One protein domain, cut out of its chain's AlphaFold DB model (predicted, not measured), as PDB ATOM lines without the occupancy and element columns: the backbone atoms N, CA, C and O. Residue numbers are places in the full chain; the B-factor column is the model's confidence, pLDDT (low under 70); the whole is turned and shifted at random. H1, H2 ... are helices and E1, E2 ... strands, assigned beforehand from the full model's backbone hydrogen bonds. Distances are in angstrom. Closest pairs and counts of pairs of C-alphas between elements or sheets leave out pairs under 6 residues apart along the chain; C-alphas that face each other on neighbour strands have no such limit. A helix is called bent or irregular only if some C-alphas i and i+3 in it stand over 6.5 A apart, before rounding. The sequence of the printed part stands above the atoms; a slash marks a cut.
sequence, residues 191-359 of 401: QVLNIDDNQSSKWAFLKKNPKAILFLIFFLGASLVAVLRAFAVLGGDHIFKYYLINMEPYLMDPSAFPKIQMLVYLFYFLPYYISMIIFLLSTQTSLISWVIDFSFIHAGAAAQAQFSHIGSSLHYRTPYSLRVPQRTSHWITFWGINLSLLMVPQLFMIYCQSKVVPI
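Overview. This is residues 191 to 359 of the 401 residues of the protein "transmembrane 6 superfamily member 1" of Octopus vulgaris (UniProt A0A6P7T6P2). This is an elongated bundle of four long helices, H2, H5, H6 and the bent H7, each running opposite ways to the long helix before it, with H7a slanting past H2. At one end lie the short H3 and H4 and the long link of residues 315 to 327; at the other lie H1, the first printed residues and E1. The printed part has 169 residues, with seven named helices, H1 to H7 in order, then one named strand, E1; the class is mostly helix. It is only just compact, close to loose, with a radius of gyration of the C-alphas of 18.1 A and spans of 57 by 30 by 28 A.

Arrangement. Residues 191 to 192 pair, antiparallel, with residues 356 to 357 of E1, residues 356 to 358, which pairs with no named strand. H1, residues 202 to 208, is close to but not clearly touching H2, residues 210 to 233; their closest C-alphas, Leu 206 and Ile 213, are 6.4 A apart. H3, residues 238 to 246, touches residues 228 to 232 of H2, about perpendicular at 85 degrees, with the C-alphas of Ala 232 and Phe 240 closest at 4.6 A. H4, residues 249 to 252, and H5, residues 257 to 281, touch only at the corner, where the C-alphas of Leu 251 and Pro 258 are closest at 5.3 A. H2 and H5 touch at a shallow tilt of 29 degrees, opposite ways; the C-alphas of Ala 230 and Met 262 are closest at 5.0 A. H6, residues 288 to 314, forms a helical hairpin with H5 at a shallow tilt of 32 degrees, with the C-alphas of Pro 258 and His 309 closest at 7.2 A. H7, residues 328 to 353, was assigned as one helix by its hydrogen bonds but is bent, with C-alphas 342 and 345 6.5 A apart; its arms, H7a, residues 328 to 342, and H7b, residues 345 to 353, stand at 31 degrees. H7b touches H6 at a shallow tilt of 16 degrees, opposite ways, with the C-alphas of Ala 299 and Pro 345 closest at 4.9 A. Every O i to N i+4 pair is within hydrogen-bond range in H1, H2, H3, H6, H7a and H7b, and 19 of 21 are in H5; H4 is too short for one.

Along the chain. H1 begins at C-alpha 202 (-4.692, 16.547, 46.352). H2 is 35.0 A long, H5 34.3 A with a kink of 32 degrees near residue 270, H6 37.7 A and H7a 20.8 A. E1 ends at C-alpha 358 (-23.900, 1.209, 37.003).

Size, cuts and confidence. The two C-alphas farthest apart, of Asn 198 and Tyr 320, are 58.7 A apart. The printed part has no cut, and the link from H6 to H7 is long, with 13 residues. Mean pLDDT of the printed part is 89.5; residues 194 to 207 and 283 to 285 are under 70.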
ATOM      1  N   GLN A 191     -21.367   3.232  40.826       74.50
ATOM      2  CA  GLN A 191     -20.149   2.944  41.575       74.50
ATOM      3  C   GLN A 191     -18.952   3.557  40.849       74.50
ATOM      4  O   GLN A 191     -18.831   3.453  39.628       74.50
ATOM      5  N   VAL A 192     -18.057   4.203  41.597       77.19
ATOM      6  CA  VAL A 192     -16.856   4.831  41.030       77.19
ATOM      7  C   VAL A 192     -15.761   3.790  40.850       77.19
ATOM      8  O   VAL A 192     -15.448   3.049  41.780       77.19
ATOM      9  N   LEU A 193     -15.168   3.736  39.658       70.00
ATOM     10  CA  LEU A 193     -14.075   2.819  39.347       70.00
ATOM     11  C   LEU A 193     -12.763   3.286  39.993       70.00
ATOM     12  O   LEU A 193     -12.316   4.403  39.737       70.00
ATOM     13  N   ASN A 194     -12.121   2.381  40.742       58.25
ATOM     14  CA  ASN A 194     -10.748   2.480  41.256       58.25
ATOM     15  C   ASN A 194     -10.392   3.812  41.933       58.25
ATOM     16  O   ASN A 194      -9.740   4.678  41.341       58.25
ATOM     17  N   ILE A 195     -10.711   3.918  43.221       54.97
ATOM     18  CA  ILE A 195     -10.050   4.867  44.114       54.97
ATOM     19  C   ILE A 195      -9.382   4.048  45.211       54.97
ATOM     20  O   ILE A 195     -10.057   3.448  46.038       54.97
ATOM     21  N   ASP A 196      -8.048   4.013  45.194       49.91
ATOM     22  CA  ASP A 196      -7.296   3.707  46.406       49.91
ATOM     23  C   ASP A 196      -7.693   4.769  47.439       49.91
ATOM     24  O   ASP A 196      -7.250   5.920  47.339       49.91
ATOM     25  N   ASP A 197      -8.505   4.390  48.427       51.09
ATOM     26  CA  ASP A 197      -8.994   5.239  49.530       51.09
ATOM     27  C   ASP A 197      -7.870   5.879  50.374       51.09
ATOM     28  O   ASP A 197      -8.120   6.649  51.297       51.09
ATOM     29  N   ASN A 198      -6.605   5.603  50.050       47.38
ATOM     30  CA  ASN A 198      -5.438   5.951  50.848       47.38
ATOM     31  C   ASN A 198      -4.622   7.155  50.322       47.38
ATOM     32  O   ASN A 198      -3.466   7.333  50.705       47.38
ATOM     33  N   GLN A 199      -5.163   7.993  49.424       50.62
ATOM     34  CA  GLN A 199      -4.435   9.171  48.919       50.62
ATOM     35  C   GLN A 199      -4.714  10.447  49.721       50.62
ATOM     36  O   GLN A 199      -5.637  11.210  49.452       50.62
ATOM     37  N   SER A 200      -3.810  10.717  50.660       50.72
ATOM     38  CA  SER A 200      -3.803  11.855  51.586       50.72
ATOM     39  C   SER A 200      -3.443  13.222  50.974       50.72
ATOM     40  O   SER A 200      -3.421  14.222  51.688       50.72
ATOM     41  N   SER A 201      -3.169  13.326  49.665       62.16
ATOM     42  CA  SER A 201      -2.707  14.575  49.032       62.16
ATOM     43  C   SER A 201      -3.383  14.861  47.686       62.16
ATOM     44  O   SER A 201      -3.222  14.108  46.723       62.16
ATOM     45  N   LYS A 202      -4.064  16.017  47.586       64.19
ATOM     46  CA  LYS A 202      -4.692  16.547  46.352       64.19
ATOM     47  C   LYS A 202      -3.727  16.556  45.157       64.19
ATOM     48  O   LYS A 202      -4.097  16.226  44.033       64.19
ATOM     49  N   TRP A 203      -2.461  16.884  45.410       61.03
ATOM     50  CA  TRP A 203      -1.416  16.956  44.387       61.03
ATOM     51  C   TRP A 203      -0.944  15.580  43.908       61.03
ATOM     52  O   TRP A 203      -0.526  15.446  42.758       61.03
ATOM     53  N   ALA A 204      -1.029  14.548  44.753       61.06
ATOM     54  CA  ALA A 204      -0.706  13.175  44.368       61.06
ATOM     55  C   ALA A 204      -1.769  12.587  43.420       61.06
ATOM     56  O   ALA A 204      -1.412  11.942  42.432       61.06
ATOM     57  N   PHE A 205      -3.050  12.894  43.653       64.81
ATOM     58  CA  PHE A 205      -4.159  12.489  42.781       64.81
ATOM     59  C   PHE A 205      -4.070  13.122  41.384       64.81
ATOM     60  O   PHE A 205      -4.202  12.423  40.374       64.81
ATOM     61  N   LEU A 206      -3.787  14.429  41.312       66.50
ATOM     62  CA  LEU A 206      -3.628  15.144  40.040       66.50
ATOM     63  C   LEU A 206      -2.428  14.625  39.241       66.50
ATOM     64  O   LEU A 206      -2.553  14.391  38.041       66.50
ATOM     65  N   LYS A 207      -1.291  14.358  39.901       67.69
ATOM     66  CA  LYS A 207      -0.103  13.778  39.247       67.69
ATOM     67  C   LYS A 207      -0.370  12.401  38.633       67.69
ATOM     68  O   LYS A 207       0.217  12.080  37.606       67.69
ATOM     69  N   LYS A 208      -1.267  11.602  39.221       70.75
ATOM     70  CA  LYS A 208      -1.676  10.297  38.675       70.75
ATOM     71  C   LYS A 208      -2.717  10.396  37.553       70.75
ATOM     72  O   LYS A 208      -2.875   9.444  36.795       70.75
ATOM     73  N   ASN A 209      -3.408  11.531  37.409       77.94
ATOM     74  CA  ASN A 209      -4.461  11.740  36.413       77.94
ATOM     75  C   ASN A 209      -4.137  12.935  35.490       77.94
ATOM     76  O   ASN A 209      -4.773  13.985  35.602       77.94
ATOM     77  N   PRO A 210      -3.221  12.790  34.509       84.31
ATOM     78  CA  PRO A 210      -2.831  13.890  33.617       84.31
ATOM     79  C   PRO A 210      -4.009  14.474  32.819       84.31
ATOM     80  O   PRO A 210      -4.050  15.673  32.559       84.31
ATOM     81  N   LYS A 211      -5.022  13.656  32.496       87.31
ATOM     82  CA  LYS A 211      -6.262  14.123  31.849       87.31
ATOM     83  C   LYS A 211      -7.039  15.120  32.722       87.31
ATOM     84  O   LYS A 211      -7.559  16.098  32.199       87.31
ATOM     85  N   ALA A 212      -7.075  14.915  34.042       87.25
ATOM     86  CA  ALA A 212      -7.749  15.825  34.970       87.25
ATOM     87  C   ALA A 212      -7.064  17.200  35.019       87.25
ATOM     88  O   ALA A 212      -7.745  18.219  35.091       87.25
ATOM     89  N   ILE A 213      -5.730  17.240  34.899       89.94
ATOM     90  CA  ILE A 213      -4.964  18.494  34.810       89.94
ATOM     91  C   ILE A 213      -5.335  19.270  33.537       89.94
ATOM     92  O   ILE A 213      -5.527  20.480  33.599       89.94
ATOM     93  N   LEU A 214      -5.486  18.591  32.395       93.44
ATOM     94  CA  LEU A 214      -5.889  19.245  31.144       93.44
ATOM     95  C   LEU A 214      -7.290  19.863  31.251       93.44
ATOM     96  O   LEU A 214      -7.477  21.011  30.852       93.44
ATOM     97  N   PHE A 215      -8.252  19.148  31.842       95.44
ATOM     98  CA  PHE A 215      -9.588  19.699  32.089       95.44
ATOM     99  C   PHE A 215      -9.567  20.863  33.082       95.44
ATOM    100  O   PHE A 215     -10.267  21.848  32.874       95.44
ATOM    101  N   LEU A 216      -8.727  20.799  34.118       94.75
ATOM    102  CA  LEU A 216      -8.549  21.898  35.067       94.75
ATOM    103  C   LEU A 216      -8.037  23.167  34.366       94.75
ATOM    104  O   LEU A 216      -8.609  24.241  34.546       94.75
ATOM    105  N   ILE A 217      -6.998  23.039  33.535       95.81
ATOM    106  CA  ILE A 217      -6.458  24.148  32.734       95.81
ATOM    107  C   ILE A 217      -7.534  24.695  31.794       95.81
ATOM    108  O   ILE A 217      -7.705  25.910  31.698       95.81
ATOM    109  N   PHE A 218      -8.290  23.812  31.138       97.56
ATOM    110  CA  PHE A 218      -9.384  24.215  30.266       97.56
ATOM    111  C   PHE A 218     -10.452  25.013  31.016       97.56
ATOM    112  O   PHE A 218     -10.787  26.102  30.571       97.56
ATOM    113  N   PHE A 219     -10.970  24.527  32.148       98.12
ATOM    114  CA  PHE A 219     -12.027  25.234  32.877       98.12
ATOM    115  C   PHE A 219     -11.556  26.582  33.426       98.12
ATOM    116  O   PHE A 219     -12.333  27.538  33.428       98.12
ATOM    117  N   LEU A 220     -10.286  26.698  33.828       97.88
ATOM    118  CA  LEU A 220      -9.682  27.986  34.182       97.88
ATOM    119  C   LEU A 220      -9.653  28.931  32.973       97.88
ATOM    120  O   LEU A 220     -10.106  30.072  33.070       97.88
ATOM    121  N   GLY A 221      -9.188  28.453  31.817       98.00
ATOM    122  CA  GLY A 221      -9.173  29.227  30.574       98.00
ATOM    123  C   GLY A 221     -10.574  29.633  30.103       98.00
ATOM    124  O   GLY A 221     -10.806  30.798  29.792       98.00
ATOM    125  N   ALA A 222     -11.530  28.706  30.114       98.25
ATOM    126  CA  ALA A 222     -12.921  28.944  29.742       98.25
ATOM    127  C   ALA A 222     -13.595  29.959  30.677       98.25
ATOM    128  O   ALA A 222     -14.338  30.819  30.210       98.25
ATOM    129  N   SER A 223     -13.274  29.925  31.976       98.38
ATOM    130  CA  SER A 223     -13.728  30.927  32.950       98.38
ATOM    131  C   SER A 223     -13.205  32.323  32.612       98.38
ATOM    132  O   SER A 223     -13.979  33.280  32.586       98.38
ATOM    133  N   LEU A 224     -11.913  32.445  32.287       97.50
ATOM    134  CA  LEU A 224     -11.318  33.716  31.864       97.50
ATOM    135  C   LEU A 224     -11.950  34.233  30.568       97.50
ATOM    136  O   LEU A 224     -12.273  35.415  30.476       97.50
ATOM    137  N   VAL A 225     -12.173  33.356  29.587       97.00
ATOM    138  CA  VAL A 225     -12.832  33.706  28.320       97.00
ATOM    139  C   VAL A 225     -14.280  34.153  28.547       97.00
ATOM    140  O   VAL A 225     -14.704  35.137  27.943       97.00
ATOM    141  N   ALA A 226     -15.030  33.486  29.430       97.69
ATOM    142  CA  ALA A 226     -16.396  33.876  29.775       97.69
ATOM    143  C   ALA A 226     -16.444  35.284  30.392       97.69
ATOM    144  O   ALA A 226     -17.233  36.118  29.948       97.69
ATOM    145  N   VAL A 227     -15.555  35.582  31.349       97.25
ATOM    146  CA  VAL A 227     -15.442  36.921  31.956       97.25
ATOM    147  C   VAL A 227     -15.016  37.963  30.922       97.25
ATOM    148  O   VAL A 227     -15.637  39.021  30.835       97.25
ATOM    149  N   LEU A 228     -14.006  37.656  30.100       96.25
ATOM    150  CA  LEU A 228     -13.516  38.543  29.044       96.25
ATOM    151  C   LEU A 228     -14.644  38.944  28.089       96.25
ATOM    152  O   LEU A 228     -14.876  40.130  27.864       96.25
ATOM    153  N   ARG A 229     -15.361  37.954  27.552       97.00
ATOM    154  CA  ARG A 229     -16.462  38.167  26.608       97.00
ATOM    155  C   ARG A 229     -17.619  38.935  27.231       97.00
ATOM    156  O   ARG A 229     -18.165  39.832  26.594       97.00
ATOM    157  N   ALA A 230     -17.973  38.624  28.474       96.88
ATOM    158  CA  ALA A 230     -19.055  39.311  29.164       96.88
ATOM    159  C   ALA A 230     -18.721  40.783  29.431       96.88
ATOM    160  O   ALA A 230     -19.526  41.666  29.143       96.88
ATOM    161  N   PHE A 231     -17.514  41.073  29.915       96.25
ATOM    162  CA  PHE A 231     -17.082  42.450  30.156       96.25
ATOM    163  C   PHE A 231     -16.938  43.226  28.846       96.25
ATOM    164  O   PHE A 231     -17.262  44.411  28.801       96.25
ATOM    165  N   ALA A 232     -16.552  42.558  27.759       96.31
ATOM    166  CA  ALA A 232     -16.548  43.150  26.432       96.31
ATOM    167  C   ALA A 232     -17.933  43.626  25.992       96.31
ATOM    168  O   ALA A 232     -18.097  44.807  25.685       96.31
ATOM    169  N   VAL A 233     -18.959  42.777  26.055       95.88
ATOM    170  CA  VAL A 233     -20.318  43.174  25.639       95.88
ATOM    171  C   VAL A 233     -21.016  44.142  26.608       95.88
ATOM    172  O   VAL A 233     -22.025  44.762  26.254       95.88
ATOM    173  N   LEU A 234     -20.498  44.279  27.834       95.62
ATOM    174  CA  LEU A 234     -20.967  45.234  28.844       95.62
ATOM    175  C   LEU A 234     -20.281  46.607  28.757       95.62
ATOM    176  O   LEU A 234     -20.631  47.499  29.524       95.62
ATOM    177  N   GLY A 235     -19.362  46.810  27.808       92.69
ATOM    178  CA  GLY A 235     -18.708  48.104  27.593       92.69
ATOM    179  C   GLY A 235     -17.424  48.297  28.398       92.69
ATOM    180  O   GLY A 235     -17.082  49.429  28.739       92.69
ATOM    181  N   GLY A 236     -16.706  47.210  28.696       89.75
ATOM    182  CA  GLY A 236     -15.363  47.262  29.264       89.75
ATOM    183  C   GLY A 236     -14.404  48.120  28.428       89.75
ATOM    184  O   GLY A 236     -14.635  48.388  27.248       89.75
ATOM    185  N   ASP A 237     -13.317  48.571  29.052       91.19
ATOM    186  CA  ASP A 237     -12.428  49.559  28.444       91.19
ATOM    187  C   ASP A 237     -11.385  48.958  27.467       91.19
ATOM    188  O   ASP A 237     -11.717  48.099  26.648       91.19
ATOM    189  N   HIS A 238     -10.128  49.412  27.490       88.25
ATOM    190  CA  HIS A 238      -9.177  49.262  26.384       88.25
ATOM    191  C   HIS A 238      -8.952  47.810  25.912       88.25
ATOM    192  O   HIS A 238      -8.978  47.535  24.713       88.25
ATOM    193  N   ILE A 239      -8.751  46.859  26.833       90.81
ATOM    194  CA  ILE A 239      -8.482  45.445  26.494       90.81
ATOM    195  C   ILE A 239      -9.714  44.785  25.861       90.81
ATOM    196  O   ILE A 239      -9.607  44.026  24.897       90.81
ATOM    197  N   PHE A 240     -10.897  45.105  26.377       93.69
ATOM    198  CA  PHE A 240     -12.144  44.504  25.931       93.69
ATOM    199  C   PHE A 240     -12.591  45.056  24.574       93.69
ATOM    200  O   PHE A 240     -12.979  44.288  23.695       93.69
ATOM    201  N   LYS A 241     -12.446  46.369  24.354       92.56
ATOM    202  CA  LYS A 241     -12.661  46.999  23.040       92.56
ATOM    203  C   LYS A 241     -11.711  46.437  21.990       92.56
ATOM    204  O   LYS A 241     -12.137  46.141  20.875       92.56
ATOM    205  N   TYR A 242     -10.442  46.241  22.352       92.06
ATOM    206  CA  TYR A 242      -9.475  45.610  21.459       92.06
ATOM    207  C   TYR A 242      -9.924  44.200  21.054       92.06
ATOM    208  O   TYR A 242      -9.883  43.880  19.866       92.06
ATOM    209  N   TYR A 243     -10.402  43.387  22.004       92.25
ATOM    210  CA  TYR A 243     -10.934  42.051  21.729       92.25
ATOM    211  C   TYR A 243     -12.148  42.079  20.789       92.25
ATOM    212  O   TYR A 243     -12.161  41.346  19.802       92.25
ATOM    213  N   LEU A 244     -13.130  42.953  21.041       93.12
ATOM    214  CA  LEU A 244     -14.309  43.092  20.177       93.12
ATOM    215  C   LEU A 244     -13.915  43.430  18.741       93.12
ATOM    216  O   LEU A 244     -14.350  42.768  17.815       93.12
ATOM    217  N   ILE A 245     -13.070  44.440  18.549       91.50
ATOM    218  CA  ILE A 245     -12.759  44.947  17.207       91.50
ATOM    219  C   ILE A 245     -11.859  43.978  16.433       91.50
ATOM    220  O   ILE A 245     -12.002  43.833  15.221       91.50
ATOM    221  N   ASN A 246     -10.913  43.327  17.112       90.38
ATOM    222  CA  ASN A 246      -9.863  42.566  16.439       90.38
ATOM    223  C   ASN A 246     -10.106  41.057  16.420       90.38
ATOM    224  O   ASN A 246      -9.600  40.402  15.512       90.38
ATOM    225  N   MET A 247     -10.838  40.503  17.390       90.62
ATOM    226  CA  MET A 247     -11.003  39.052  17.548       90.62
ATOM    227  C   MET A 247     -12.435  38.611  17.257       90.62
ATOM    228  O   MET A 247     -12.639  37.764  16.392       90.62
ATOM    229  N   GLU A 248     -13.426  39.198  17.938       94.44
ATOM    230  CA  GLU A 248     -14.836  38.798  17.802       94.44
ATOM    231  C   GLU A 248     -15.791  39.978  17.548       94.44
ATOM    232  O   GLU A 248     -16.611  40.308  18.412       94.44
ATOM    233  N   PRO A 249     -15.754  40.590  16.347       95.38
ATOM    234  CA  PRO A 249     -16.614  41.730  16.019       95.38
ATOM    235  C   PRO A 249     -18.109  41.425  16.071       95.38
ATOM    236  O   PRO A 249     -18.906  42.315  16.361       95.38
ATOM    237  N   TYR A 250     -18.487  40.161  15.877       96.00
ATOM    238  CA  TYR A 250     -19.874  39.697  15.939       96.00
ATOM    239  C   TYR A 250     -20.535  40.002  17.290       96.00
ATOM    240  O   TYR A 250     -21.737  40.233  17.361       96.00
ATOM    241  N   LEU A 251     -19.753  40.103  18.369       95.69
ATOM    242  CA  LEU A 251     -20.261  40.481  19.689       95.69
ATOM    243  C   LEU A 251     -20.872  41.891  19.746       95.69
ATOM    244  O   LEU A 251     -21.607  42.198  20.683       95.69
ATOM    245  N   MET A 252     -20.594  42.734  18.749       94.44
ATOM    246  CA  MET A 252     -21.170  44.071  18.596       94.44
ATOM    247  C   MET A 252     -22.444  44.086  17.731       94.44
ATOM    248  O   MET A 252     -22.957  45.163  17.427       94.44
ATOM    249  N   ASP A 253     -22.957  42.927  17.305       93.44
ATOM    250  CA  ASP A 253     -24.140  42.856  16.447       93.44
ATOM    251  C   ASP A 253     -25.405  43.419  17.137       93.44
ATOM    252  O   ASP A 253     -25.687  43.098  18.299       93.44
ATOM    253  N   PRO A 254     -26.205  44.252  16.438       90.69
ATOM    254  CA  PRO A 254     -27.372  44.917  17.019       90.69
ATOM    255  C   PRO A 254     -28.554  43.977  17.305       90.69
ATOM    256  O   PRO A 254     -29.543  44.411  17.893       90.69
ATOM    257  N   SER A 255     -28.500  42.706  16.896       90.38
ATOM    258  CA  SER A 255     -29.552  41.719  17.177       90.38
ATOM    259  C   SER A 255     -29.660  41.311  18.650       90.38
ATOM    260  O   SER A 255     -30.598  40.609  19.005       90.38
ATOM    261  N   ALA A 256     -28.733  41.752  19.510       93.00
ATOM    262  CA  ALA A 256     -28.648  41.447  20.944       93.00
ATOM    263  C   ALA A 256     -28.362  39.974  21.307       93.00
ATOM    264  O   ALA A 256     -27.872  39.720  22.409       93.00
ATOM    265  N   PHE A 257     -28.566  39.018  20.394       95.62
ATOM    266  CA  PHE A 257     -28.268  37.597  20.604       95.62
ATOM    267  C   PHE A 257     -26.839  37.309  21.089       95.62
ATOM    268  O   PHE A 257     -26.705  36.688  22.147       95.62
ATOM    269  N   PRO A 258     -25.762  37.778  20.421       95.75
ATOM    270  CA  PRO A 258     -24.409  37.486  20.892       95.75
ATOM    271  C   PRO A 258     -24.134  38.079  22.273       95.75
ATOM    272  O   PRO A 258     -23.494  37.440  23.105       95.75
ATOM    273  N   LYS A 259     -24.668  39.272  22.559       96.12
ATOM    274  CA  LYS A 259     -24.554  39.899  23.878       96.12
ATOM    275  C   LYS A 259     -25.211  39.043  24.957       96.12
ATOM    276  O   LYS A 259     -24.582  38.774  25.977       96.12
ATOM    277  N   ILE A 260     -26.440  38.583  24.729       96.94
ATOM    278  CA  ILE A 260     -27.162  37.720  25.673       96.94
ATOM    279  C   ILE A 260     -26.425  36.400  25.868       96.94
ATOM    280  O   ILE A 260     -26.261  35.971  27.004       96.94
ATOM    281  N   GLN A 261     -25.901  35.801  24.801       97.62
ATOM    282  CA  GLN A 261     -25.113  34.577  24.897       97.62
ATOM    283  C   GLN A 261     -23.882  34.746  25.806       97.62
ATOM    284  O   GLN A 261     -23.612  33.877  26.635       97.62
ATOM    285  N   MET A 262     -23.178  35.883  25.739       97.69
ATOM    286  CA  MET A 262     -22.051  36.150  26.647       97.69
ATOM    287  C   MET A 262     -22.498  36.351  28.100       97.69
ATOM    288  O   MET A 262     -21.791  35.947  29.021       97.69
ATOM    289  N   LEU A 263     -23.685  36.924  28.328       97.62
ATOM    290  CA  LEU A 263     -24.273  37.003  29.669       97.62
ATOM    291  C   LEU A 263     -24.680  35.621  30.185       97.62
ATOM    292  O   LEU A 263     -24.443  35.317  31.350       97.62
ATOM    293  N   VAL A 264     -25.221  34.751  29.329       97.56
ATOM    294  CA  VAL A 264     -25.504  33.358  29.695       97.56
ATOM    295  C   VAL A 264     -24.209  32.632  30.070       97.56
ATOM    296  O   VAL A 264     -24.180  31.904  31.062       97.56
ATOM    297  N   TYR A 265     -23.104  32.881  29.362       98.12
ATOM    298  CA  TYR A 265     -21.805  32.340  29.763       98.12
ATOM    299  C   TYR A 265     -21.356  32.858  31.132       98.12
ATOM    300  O   TYR A 265     -20.908  32.067  31.961       98.12
ATOM    301  N   LEU A 266     -21.516  34.154  31.405       97.94
ATOM    302  CA  LEU A 266     -21.153  34.743  32.694       97.94
ATOM    303  C   LEU A 266     -21.992  34.196  33.855       97.94
ATOM    304  O   LEU A 266     -21.450  33.908  34.917       97.94
ATOM    305  N   PHE A 267     -23.306  34.071  33.675       97.62
ATOM    306  CA  PHE A 267     -24.221  33.744  34.771       97.62
ATOM    307  C   PHE A 267     -24.491  32.248  34.938       97.62
ATOM    308  O   PHE A 267     -24.871  31.838  36.030       97.62
ATOM    309  N   TYR A 268     -24.273  31.425  33.907       96.81
ATOM    310  CA  TYR A 268     -24.545  29.983  33.966       96.81
ATOM    311  C   TYR A 268     -23.300  29.132  33.706       96.81
ATOM    312  O   TYR A 268     -23.024  28.210  34.474       96.81
ATOM    313  N   PHE A 269     -22.508  29.437  32.671       98.00
ATOM    314  CA  PHE A 269     -21.336  28.609  32.354       98.00
ATOM    315  C   PHE A 269     -20.201  28.835  33.355       98.00
ATOM    316  O   PHE A 269     -19.594  27.869  33.801       98.00
ATOM    317  N   LEU A 270     -19.935  30.078  33.760       98.19
ATOM    318  CA  LEU A 270     -18.868  30.390  34.711       98.19
ATOM    319  C   LEU A 270     -19.091  29.734  36.090       98.19
ATOM    320  O   LEU A 270     -18.162  29.077  36.564       98.19
ATOM    321  N   PRO A 271     -20.280  29.806  36.729       98.06
ATOM    322  CA  PRO A 271     -20.527  29.047  37.958       98.06
ATOM    323  C   PRO A 271     -20.347  27.534  37.785       98.06
ATOM    324  O   PRO A 271     -19.796  26.876  38.671       98.06
ATOM    325  N   TYR A 272     -20.748  26.978  36.636       97.31
ATOM    326  CA  TYR A 272     -20.498  25.573  36.314       97.31
ATOM    327  C   TYR A 272     -18.993  25.275  36.199       97.31
ATOM    328  O   TYR A 272     -18.514  24.329  36.823       97.31
ATOM    329  N   TYR A 273     -18.216  26.103  35.497       98.00
ATOM    330  CA  TYR A 273     -16.761  25.950  35.375       98.00
ATOM    331  C   TYR A 273     -16.054  26.007  36.726       98.00
ATOM    332  O   TYR A 273     -15.210  25.159  37.009       98.00
ATOM    333  N   ILE A 274     -16.437  26.949  37.591       96.56
ATOM    334  CA  ILE A 274     -15.913  27.047  38.959       96.56
ATOM    335  C   ILE A 274     -16.254  25.777  39.745       96.56
ATOM    336  O   ILE A 274     -15.385  25.213  40.409       96.56
ATOM    337  N   SER A 275     -17.484  25.276  39.617       94.62
ATOM    338  CA  SER A 275     -17.908  24.027  40.258       94.62
ATOM    339  C   SER A 275     -17.093  22.824  39.769       94.62
ATOM    340  O   SER A 275     -16.689  21.992  40.578       94.62
ATOM    341  N   MET A 276     -16.779  22.748  38.471       94.44
ATOM    342  CA  MET A 276     -15.937  21.684  37.906       94.44
ATOM    343  C   MET A 276     -14.476  21.795  38.345       94.44
ATOM    344  O   MET A 276     -13.846  20.776  38.621       94.44
ATOM    345  N   ILE A 277     -13.936  23.011  38.471       93.31
ATOM    346  CA  ILE A 277     -12.603  23.252  39.042       93.31
ATOM    347  C   ILE A 277     -12.557  22.740  40.483       93.31
ATOM    348  O   ILE A 277     -11.652  21.986  40.836       93.31
ATOM    349  N   ILE A 278     -13.543  23.104  41.306       90.56
ATOM    350  CA  ILE A 278     -13.634  22.643  42.697       90.56
ATOM    351  C   ILE A 278     -13.739  21.120  42.740       90.56
ATOM    352  O   ILE A 278     -13.002  20.493  43.497       90.56
ATOM    353  N   PHE A 279     -14.590  20.526  41.901       88.44
ATOM    354  CA  PHE A 279     -14.744  19.079  41.806       88.44
ATOM    355  C   PHE A 279     -13.418  18.387  41.461       88.44
ATOM    356  O   PHE A 279     -13.002  17.494  42.192       88.44
ATOM    357  N   LEU A 280     -12.710  18.836  40.421       87.50
ATOM    358  CA  LEU A 280     -11.424  18.262  40.000       87.50
ATOM    359  C   LEU A 280     -10.316  18.415  41.056       87.50
ATOM    360  O   LEU A 280      -9.405  17.591  41.117       87.50
ATOM    361  N   LEU A 281     -10.381  19.465  41.879       84.81
ATOM    362  CA  LEU A 281      -9.469  19.693  43.005       84.81
ATOM    363  C   LEU A 281      -9.895  18.959  44.286       84.81
ATOM    364  O   LEU A 281      -9.104  18.849  45.232       84.81
ATOM    365  N   SER A 282     -11.138  18.486  44.343       76.44
ATOM    366  CA  SER A 282     -11.676  17.702  45.445       76.44
ATOM    367  C   SER A 282     -11.460  16.212  45.185       76.44
ATOM    368  O   SER A 282     -11.698  15.708  44.095       76.44
ATOM    369  N   THR A 283     -11.057  15.465  46.206       65.25
ATOM    370  CA  THR A 283     -11.071  13.992  46.183       65.25
ATOM    371  C   THR A 283     -12.465  13.434  46.507       65.25
ATOM    372  O   THR A 283     -12.595  12.287  46.922       65.25
ATOM    373  N   GLN A 284     -13.524  14.242  46.360       65.31
ATOM    374  CA  GLN A 284     -14.883  13.869  46.750       65.31
ATOM    375  C   GLN A 284     -15.582  13.100  45.635       65.31
ATOM    376  O   GLN A 284     -15.940  13.633  44.588       65.31
ATOM    377  N   THR A 285     -15.814  11.825  45.897       68.81
ATOM    378  CA  THR A 285     -16.330  10.865  44.918       68.81
ATOM    379  C   THR A 285     -17.843  10.704  45.024       68.81
ATOM    380  O   THR A 285     -18.481  10.279  44.067       68.81
ATOM    381  N   SER A 286     -18.440  11.167  46.126       70.81
ATOM    382  CA  SER A 286     -19.892  11.220  46.345       70.81
ATOM    383  C   SER A 286     -20.640  12.133  45.361       70.81
ATOM    384  O   SER A 286     -21.835  11.941  45.148       70.81
ATOM    385  N   LEU A 287     -19.959  13.105  44.741       79.94
ATOM    386  CA  LEU A 287     -20.568  14.081  43.827       79.94
ATOM    387  C   LEU A 287     -20.498  13.680  42.346       79.94
ATOM    388  O   LEU A 287     -21.097  14.352  41.509       79.94
ATOM    389  N   ILE A 288     -19.807  12.586  42.004       83.06
ATOM    390  CA  ILE A 288     -19.546  12.207  40.604       83.06
ATOM    391  C   ILE A 288     -20.825  12.012  39.782       83.06
ATOM    392  O   ILE A 288     -20.856  12.342  38.602       83.06
ATOM    393  N   SER A 289     -21.896  11.511  40.399       84.38
ATOM    394  CA  SER A 289     -23.148  11.218  39.704       84.38
ATOM    395  C   SER A 289     -23.861  12.494  39.245       84.38
ATOM    396  O   SER A 289     -24.339  12.565  38.116       84.38
ATOM    397  N   TRP A 290     -23.829  13.544  40.070       88.81
ATOM    398  CA  TRP A 290     -24.269  14.886  39.684       88.81
ATOM    399  C   TRP A 290     -23.375  15.486  38.600       88.81
ATOM    400  O   TRP A 290     -23.880  16.094  37.659       88.81
ATOM    401  N   VAL A 291     -22.056  15.307  38.712       92.12
ATOM    402  CA  VAL A 291     -21.098  15.816  37.720       92.12
ATOM    403  C   VAL A 291     -21.348  15.199  36.349       92.12
ATOM    404  O   VAL A 291     -21.345  15.927  35.364       92.12
ATOM    405  N   ILE A 292     -21.620  13.893  36.272       92.56
ATOM    406  CA  ILE A 292     -21.959  13.225  35.009       92.56
ATOM    407  C   ILE A 292     -23.213  13.853  34.402       92.56
ATOM    408  O   ILE A 292     -23.168  14.301  33.259       92.56
ATOM    409  N   ASP A 293     -24.297  13.960  35.167       94.12
ATOM    410  CA  ASP A 293     -25.555  14.519  34.667       94.12
ATOM    411  C   ASP A 293     -25.392  15.950  34.141       94.12
ATOM    412  O   ASP A 293     -25.802  16.266  33.021       94.12
ATOM    413  N   PHE A 294     -24.743  16.818  34.923       96.00
ATOM    414  CA  PHE A 294     -24.492  18.192  34.504       96.00
ATOM    415  C   PHE A 294     -23.464  18.288  33.374       96.00
ATOM    416  O   PHE A 294     -23.537  19.234  32.595       96.00
ATOM    417  N   SER A 295     -22.554  17.318  33.228       96.81
ATOM    418  CA  SER A 295     -21.634  17.274  32.091       96.81
ATOM    419  C   SER A 295     -22.362  17.013  30.774       96.81
ATOM    420  O   SER A 295     -22.038  17.679  29.797       96.81
ATOM    421  N   PHE A 296     -23.390  16.151  30.753       97.81
ATOM    422  CA  PHE A 296     -24.249  15.957  29.577       97.81
ATOM    423  C   PHE A 296     -25.009  17.239  29.227       97.81
ATOM    424  O   PHE A 296     -24.958  17.691  28.083       97.81
ATOM    425  N   ILE A 297     -25.657  17.862  30.218       98.25
ATOM    426  CA  ILE A 297     -26.391  19.123  30.026       98.25
ATOM    427  C   ILE A 297     -25.443  20.213  29.504       98.25
ATOM    428  O   ILE A 297     -25.734  20.884  28.515       98.25
ATOM    429  N   HIS A 298     -24.281  20.384  30.131       98.31
ATOM    430  CA  HIS A 298     -23.318  21.394  29.712       98.31
ATOM    431  C   HIS A 298     -22.735  21.107  28.324       98.31
ATOM    432  O   HIS A 298     -22.566  22.035  27.538       98.31
ATOM    433  N   ALA A 299     -22.452  19.845  27.998       98.56
ATOM    434  CA  ALA A 299     -21.955  19.444  26.688       98.56
ATOM    435  C   ALA A 299     -22.960  19.777  25.573       98.56
ATOM    436  O   ALA A 299     -22.562  20.349  24.554       98.56
ATOM    437  N   GLY A 300     -24.251  19.511  25.790       98.50
ATOM    438  CA  GLY A 300     -25.313  19.873  24.850       98.50
ATOM    439  C   GLY A 300     -25.502  21.379  24.702       98.50
ATOM    440  O   GLY A 300     -25.601  21.883  23.578       98.50
ATOM    441  N   ALA A 301     -25.471  22.109  25.822       98.50
ATOM    442  CA  ALA A 301     -25.525  23.568  25.825       98.50
ATOM    443  C   ALA A 301     -24.338  24.163  25.057       98.50
ATOM    444  O   ALA A 301     -24.532  24.977  24.163       98.50
ATOM    445  N   ALA A 302     -23.111  23.723  25.351       98.50
ATOM    446  CA  ALA A 302     -21.898  24.193  24.689       98.50
ATOM    447  C   ALA A 302     -21.887  23.872  23.187       98.50
ATOM    448  O   ALA A 302     -21.462  24.712  22.396       98.50
ATOM    449  N   ALA A 303     -22.385  22.699  22.783       98.56
ATOM    450  CA  ALA A 303     -22.476  22.315  21.378       98.56
ATOM    451  C   ALA A 303     -23.328  23.302  20.571       98.56
ATOM    452  O   ALA A 303     -22.852  23.877  19.590       98.56
ATOM    453  N   GLN A 304     -24.542  23.573  21.052       98.31
ATOM    454  CA  GLN A 304     -25.442  24.535  20.422       98.31
ATOM    455  C   GLN A 304     -24.874  25.953  20.469       98.31
ATOM    456  O   GLN A 304     -24.857  26.650  19.455       98.31
ATOM    457  N   ALA A 305     -24.335  26.353  21.624       97.94
ATOM    458  CA  ALA A 305     -23.762  27.673  21.835       97.94
ATOM    459  C   ALA A 305     -22.678  27.995  20.803       97.94
ATOM    460  O   ALA A 305     -22.702  29.041  20.149       97.94
ATOM    461  N   GLN A 306     -21.709  27.090  20.662       98.06
ATOM    462  CA  GLN A 306     -20.571  27.299  19.781       98.06
ATOM    463  C   GLN A 306     -20.973  27.154  18.318       98.06
ATOM    464  O   GLN A 306     -20.493  27.936  17.505       98.06
ATOM    465  N   PHE A 307     -21.883  26.239  17.973       98.38
ATOM    466  CA  PHE A 307     -22.401  26.145  16.608       98.38
ATOM    467  C   PHE A 307     -23.053  27.459  16.166       98.38
ATOM    468  O   PHE A 307     -22.674  28.024  15.137       98.38
ATOM    469  N   SER A 308     -23.968  27.997  16.974       97.44
ATOM    470  CA  SER A 308     -24.651  29.247  16.648       97.44
ATOM    471  C   SER A 308     -23.705  30.446  16.681       97.44
ATOM    472  O   SER A 308     -23.781  31.288  15.789       97.44
ATOM    473  N   HIS A 309     -22.772  30.529  17.636       97.69
ATOM    474  CA  HIS A 309     -21.802  31.633  17.708       97.69
ATOM    475  C   HIS A 309     -20.810  31.618  16.542       97.69
ATOM    476  O   HIS A 309     -20.634  32.643  15.881       97.69
ATOM    477  N   ILE A 310     -20.198  30.466  16.245       97.94
ATOM    478  CA  ILE A 310     -19.256  30.314  15.126       97.94
ATOM    479  C   ILE A 310     -19.977  30.580  13.807       97.94
ATOM    480  O   ILE A 310     -19.526  31.418  13.028       97.94
ATOM    481  N   GLY A 311     -21.111  29.912  13.583       97.31
ATOM    482  CA  GLY A 311     -21.895  30.064  12.364       97.31
ATOM    483  C   GLY A 311     -22.284  31.520  12.131       97.31
ATOM    484  O   GLY A 311     -22.005  32.064  11.068       97.31
ATOM    485  N   SER A 312     -22.809  32.198  13.156       96.88
ATOM    486  CA  SER A 312     -23.234  33.597  13.034       96.88
ATOM    487  C   SER A 312     -22.062  34.542  12.801       96.88
ATOM    488  O   SER A 312     -22.175  35.470  12.005       96.88
ATOM    489  N   SER A 313     -20.913  34.289  13.426       96.69
ATOM    490  CA  SER A 313     -19.713  35.113  13.237       96.69
ATOM    491  C   SER A 313     -19.162  35.046  11.804       96.69
ATOM    492  O   SER A 313     -18.467  35.963  11.362       96.69
ATOM    493  N   LEU A 314     -19.473  33.974  11.071       95.69
ATOM    494  CA  LEU A 314     -19.013  33.729   9.702       95.69
ATOM    495  C   LEU A 314     -20.089  33.994   8.640       95.69
ATOM    496  O   LEU A 314     -19.764  34.229   7.476       95.69
ATOM    497  N   HIS A 315     -21.362  33.973   9.031       96.06
ATOM    498  CA  HIS A 315     -22.497  34.027   8.120       96.06
ATOM    499  C   HIS A 315     -22.551  35.317   7.299       96.06
ATOM    500  O   HIS A 315     -22.320  36.418   7.806       96.06
ATOM    501  N   TYR A 316     -23.002  35.219   6.047       94.00
ATOM    502  CA  TYR A 316     -23.164  36.395   5.189       94.00
ATOM    503  C   TYR A 316     -24.275  37.367   5.654       94.00
ATOM    504  O   TYR A 316     -24.283  38.525   5.240       94.00
ATOM    505  N   ARG A 317     -25.186  36.934   6.540       93.38
ATOM    506  CA  ARG A 317     -26.241  37.779   7.130       93.38
ATOM    507  C   ARG A 317     -25.703  38.690   8.233       93.38
ATOM    508  O   ARG A 317     -26.312  39.714   8.525       93.38
ATOM    509  N   THR A 318     -24.543  38.356   8.794       95.06
ATOM    510  CA  THR A 318     -23.792  39.260   9.666       95.06
ATOM    511  C   THR A 318     -23.116  40.323   8.795       95.06
ATOM    512  O   THR A 318     -22.505  39.966   7.777       95.06
ATOM    513  N   PRO A 319     -23.207  41.624   9.132       93.56
ATOM    514  CA  PRO A 319     -22.519  42.681   8.394       93.56
ATOM    515  C   PRO A 319     -21.024  42.394   8.259       93.56
ATOM    516  O   PRO A 319     -20.402  41.922   9.204       93.56
ATOM    517  N   TYR A 320     -20.430  42.693   7.099       92.44
ATOM    518  CA  TYR A 320     -19.031  42.344   6.814       92.44
ATOM    519  C   TYR A 320     -18.043  42.877   7.868       92.44
ATOM    520  O   TYR A 320     -17.134  42.158   8.267       92.44
ATOM    521  N   SER A 321     -18.266  44.091   8.382       92.69
ATOM    522  CA  SER A 321     -17.460  44.699   9.451       92.69
ATOM    523  C   SER A 321     -17.563  43.988  10.806       92.69
ATOM    524  O   SER A 321     -16.711  44.200  11.663       92.69
ATOM    525  N   LEU A 322     -18.601  43.173  11.005       94.69
ATOM    526  CA  LEU A 322     -18.861  42.411  12.226       94.69
ATOM    527  C   LEU A 322     -18.524  40.919  12.073       94.69
ATOM    528  O   LEU A 322     -18.671  40.157  13.024       94.69
ATOM    529  N   ARG A 323     -18.067  40.475  10.897       94.69
ATOM    530  CA  ARG A 323     -17.586  39.100  10.712       94.69
ATOM    531  C   ARG A 323     -16.178  38.937  11.274       94.69
ATOM    532  O   ARG A 323     -15.456  39.912  11.482       94.69
ATOM    533  N   VAL A 324     -15.777  37.689  11.502       91.62
ATOM    534  CA  VAL A 324     -14.432  37.367  12.003       91.62
ATOM    535  C   VAL A 324     -13.355  37.932  11.054       91.62
ATOM    536  O   VAL A 324     -13.394  37.646   9.851       91.62
ATOM    537  N   PRO A 325     -12.375  38.709  11.554       87.38
ATOM    538  CA  PRO A 325     -11.325  39.285  10.718       87.38
ATOM    539  C   PRO A 325     -10.420  38.218  10.093       87.38
ATOM    540  O   PRO A 325      -9.931  37.326  10.778       87.38
ATOM    541  N   GLN A 326     -10.101  38.363   8.804       84.62
ATOM    542  CA  GLN A 326      -9.293  37.388   8.048       84.62
ATOM    543  C   GLN A 326      -7.781  37.452   8.334       84.62
ATOM    544  O   GLN A 326      -6.991  36.749   7.704       84.62
ATOM    545  N   ARG A 327      -7.340  38.286   9.283       89.94
ATOM    546  CA  ARG A 327      -5.932  38.330   9.691       89.94
ATOM    547  C   ARG A 327      -5.563  37.011  10.373       89.94
ATOM    548  O   ARG A 327      -6.176  36.652  11.374       89.94
ATOM    549  N   THR A 328      -4.516  36.345   9.885       87.56
ATOM    550  CA  THR A 328      -4.130  34.979  10.289       87.56
ATOM    551  C   THR A 328      -4.080  34.769  11.802       87.56
ATOM    552  O   THR A 328      -4.638  33.797  12.300       87.56
ATOM    553  N   SER A 329      -3.460  35.685  12.552       88.44
ATOM    554  CA  SER A 329      -3.353  35.571  14.013       88.44
ATOM    555  C   SER A 329      -4.719  35.574  14.703       88.44
ATOM    556  O   SER A 329      -4.984  34.716  15.538       88.44
ATOM    557  N   HIS A 330      -5.597  36.505  14.331       89.75
ATOM    558  CA  HIS A 330      -6.917  36.651  14.946       89.75
ATOM    559  C   HIS A 330      -7.835  35.492  14.562       89.75
ATOM    560  O   HIS A 330      -8.554  34.962  15.403       89.75
ATOM    561  N   TRP A 331      -7.738  35.045  13.309       89.31
ATOM    562  CA  TRP A 331      -8.471  33.892  12.808       89.31
ATOM    563  C   TRP A 331      -8.120  32.610  13.572       89.31
ATOM    564  O   TRP A 331      -9.009  31.884  14.012       89.31
ATOM    565  N   ILE A 332      -6.826  32.354  13.800       92.19
ATOM    566  CA  ILE A 332      -6.364  31.199  14.584       92.19
ATOM    567  C   ILE A 332      -6.859  31.295  16.032       92.19
ATOM    568  O   ILE A 332      -7.330  30.298  16.577       92.19
ATOM    569  N   THR A 333      -6.792  32.475  16.655       92.06
ATOM    570  CA  THR A 333      -7.296  32.676  18.021       92.06
ATOM    571  C   THR A 333      -8.801  32.432  18.113       92.06
ATOM    572  O   THR A 333      -9.242  31.721  19.016       92.06
ATOM    573  N   PHE A 334      -9.584  32.959  17.168       94.88
ATOM    574  CA  PHE A 334     -11.027  32.738  17.090       94.88
ATOM    575  C   PHE A 334     -11.365  31.244  17.023       94.88
ATOM    576  O   PHE A 334     -12.143  30.749  17.841       94.88
ATOM    577  N   TRP A 335     -10.748  30.508  16.095       95.31
ATOM    578  CA  TRP A 335     -10.992  29.073  15.954       95.31
ATOM    579  C   TRP A 335     -10.500  28.282  17.164       95.31
ATOM    580  O   TRP A 335     -11.225  27.422  17.654       95.31
ATOM    581  N   GLY A 336      -9.314  28.589  17.690       96.12
ATOM    582  CA  GLY A 336      -8.758  27.905  18.856       96.12
ATOM    583  C   GLY A 336      -9.660  28.022  20.085       96.12
ATOM    584  O   GLY A 336      -9.967  27.016  20.724       96.12
ATOM    585  N   ILE A 337     -10.152  29.230  20.380       96.31
ATOM    586  CA  ILE A 337     -11.069  29.458  21.502       96.31
ATOM    587  C   ILE A 337     -12.388  28.723  21.260       96.31
ATOM    588  O   ILE A 337     -12.779  27.894  22.080       96.31
ATOM    589  N   ASN A 338     -13.061  28.971  20.137       97.62
ATOM    590  CA  ASN A 338     -14.415  28.460  19.931       97.62
ATOM    591  C   ASN A 338     -14.461  26.936  19.727       97.62
ATOM    592  O   ASN A 338     -15.342  26.275  20.273       97.62
ATOM    593  N   LEU A 339     -13.476  26.338  19.043       97.94
ATOM    594  CA  LEU A 339     -13.384  24.875  18.933       97.94
ATOM    595  C   LEU A 339     -13.028  24.223  20.264       97.94
ATOM    596  O   LEU A 339     -13.541  23.147  20.557       97.94
ATOM    597  N   SER A 340     -12.191  24.851  21.096       97.94
ATOM    598  CA  SER A 340     -11.916  24.300  22.428       97.94
ATOM    599  C   SER A 340     -13.171  24.305  23.304       97.94
ATOM    600  O   SER A 340     -13.490  23.287  23.917       97.94
ATOM    601  N   LEU A 341     -13.937  25.402  23.291       98.06
ATOM    602  CA  LEU A 341     -15.216  25.510  23.995       98.06
ATOM    603  C   LEU A 341     -16.285  24.564  23.435       98.06
ATOM    604  O   LEU A 341     -17.205  24.209  24.162       98.06
ATOM    605  N   LEU A 342     -16.170  24.145  22.172       98.00
ATOM    606  CA  LEU A 342     -17.065  23.168  21.555       98.00
ATOM    607  C   LEU A 342     -16.690  21.738  21.958       98.00
ATOM    608  O   LEU A 342     -17.543  20.978  22.412       98.00
ATOM    609  N   MET A 343     -15.415  21.379  21.784       98.12
ATOM    610  CA  MET A 343     -14.928  19.998  21.837       98.12
ATOM    611  C   MET A 343     -14.632  19.518  23.257       98.12
ATOM    612  O   MET A 343     -14.948  18.380  23.603       98.12
ATOM    613  N   VAL A 344     -14.019  20.355  24.098       97.81
ATOM    614  CA  VAL A 344     -13.562  19.917  25.425       97.81
ATOM    615  C   VAL A 344     -14.723  19.551  26.360       97.81
ATOM    616  O   VAL A 344     -14.583  18.540  27.049       97.81
ATOM    617  N   PRO A 345     -15.882  20.241  26.364       98.25
ATOM    618  CA  PRO A 345     -17.054  19.782  27.115       98.25
ATOM    619  C   PRO A 345     -17.512  18.366  26.740       98.25
ATOM    620  O   PRO A 345     -17.842  17.584  27.629       98.25
ATOM    621  N   GLN A 346     -17.445  18.002  25.453       98.06
ATOM    622  CA  GLN A 346     -17.789  16.653  24.977       98.06
ATOM    623  C   GLN A 346     -16.807  15.615  25.527       98.06
ATOM    624  O   GLN A 346     -17.194  14.566  26.037       98.06
ATOM    625  N   LEU A 347     -15.510  15.933  25.470       97.56
ATOM    626  CA  LEU A 347     -14.456  15.074  26.009       97.56
ATOM    627  C   LEU A 347     -14.552  14.936  27.531       97.56
ATOM    628  O   LEU A 347     -14.266  13.864  28.063       97.56
ATOM    629  N   PHE A 348     -14.949  15.999  28.232       96.50
ATOM    630  CA  PHE A 348     -15.139  15.987  29.678       96.50
ATOM    631  C   PHE A 348     -16.321  15.105  30.083       96.50
ATOM    632  O   PHE A 348     -16.180  14.287  30.988       96.50
ATOM    633  N   MET A 349     -17.441  15.197  29.365       96.00
ATOM    634  CA  MET A 349     -18.594  14.311  29.540       96.00
ATOM    635  C   MET A 349     -18.198  12.833  29.388       96.00
ATOM    636  O   MET A 349     -18.441  12.031  30.291       96.00
ATOM    637  N   ILE A 350     -17.489  12.481  28.307       94.81
ATOM    638  CA  ILE A 350     -16.988  11.113  28.076       94.81
ATOM    639  C   ILE A 350     -16.013  10.687  29.183       94.81
ATOM    640  O   ILE A 350     -16.056   9.554  29.669       94.81
ATOM    641  N   TYR A 351     -15.130  11.593  29.616       91.19
ATOM    642  CA  TYR A 351     -14.209  11.337  30.718       91.19
ATOM    643  C   TYR A 351     -14.958  11.004  32.015       91.19
ATOM    644  O   TYR A 351     -14.632   9.998  32.645       91.19
ATOM    645  N   CYS A 352     -15.967  11.786  32.395       89.38
ATOM    646  CA  CYS A 352     -16.771  11.546  33.592       89.38
ATOM    647  C   CYS A 352     -17.523  10.212  33.520       89.38
ATOM    648  O   CYS A 352     -17.497   9.451  34.487       89.38
ATOM    649  N   GLN A 353     -18.117   9.885  32.370       89.00
ATOM    650  CA  GLN A 353     -18.810   8.612  32.160       89.00
ATOM    651  C   GLN A 353     -17.852   7.415  32.288       89.00
ATOM    652  O   GLN A 353     -18.178   6.427  32.939       89.00
ATOM    653  N   SER A 354     -16.621   7.529  31.772       87.38
ATOM    654  CA  SER A 354     -15.605   6.465  31.860       87.38
ATOM    655  C   SER A 354     -15.122   6.142  33.284       87.38
ATOM    656  O   SER A 354     -14.370   5.188  33.481       87.38
ATOM    657  N   LYS A 355     -15.505   6.948  34.283       81.69
ATOM    658  CA  LYS A 355     -15.099   6.782  35.686       81.69
ATOM    659  C   LYS A 355     -16.111   6.025  36.536       81.69
ATOM    660  O   LYS A 355     -15.822   5.777  37.706       81.69
ATOM    661  N   VAL A 356     -17.263   5.651  35.989       83.44
ATOM    662  CA  VAL A 356     -18.319   4.981  36.749       83.44
ATOM    663  C   VAL A 356     -18.817   3.718  36.061       83.44
ATOM    664  O   VAL A 356     -18.753   3.590  34.842       83.44
ATOM    665  N   VAL A 357     -19.350   2.796  36.861       79.38
ATOM    666  CA  VAL A 357     -20.122   1.638  36.399       79.38
ATOM    667  C   VAL A 357     -21.493   1.668  37.081       79.38
ATOM    668  O   VAL A 357     -21.569   2.032  38.261       79.38
ATOM    669  N   PRO A 358     -22.588   1.330  36.378       76.38
ATOM    670  CA  PRO A 358     -23.900   1.209  37.003       76.38
ATOM    671  C   PRO A 358     -23.881   0.139  38.097       76.38
ATOM    672  O   PRO A 358     -23.362  -0.956  37.882       76.38
ATOM    673  N   ILE A 359     -24.473   0.430  39.256       74.44
ATOM    674  CA  ILE A 359     -24.711  -0.601  40.268       74.44
ATOM    675  C   ILE A 359     -25.900  -1.420  39.778       74.44
ATOM    676  O   ILE A 359     -27.034  -0.942  39.791       74.44
TER     677      ILE A 359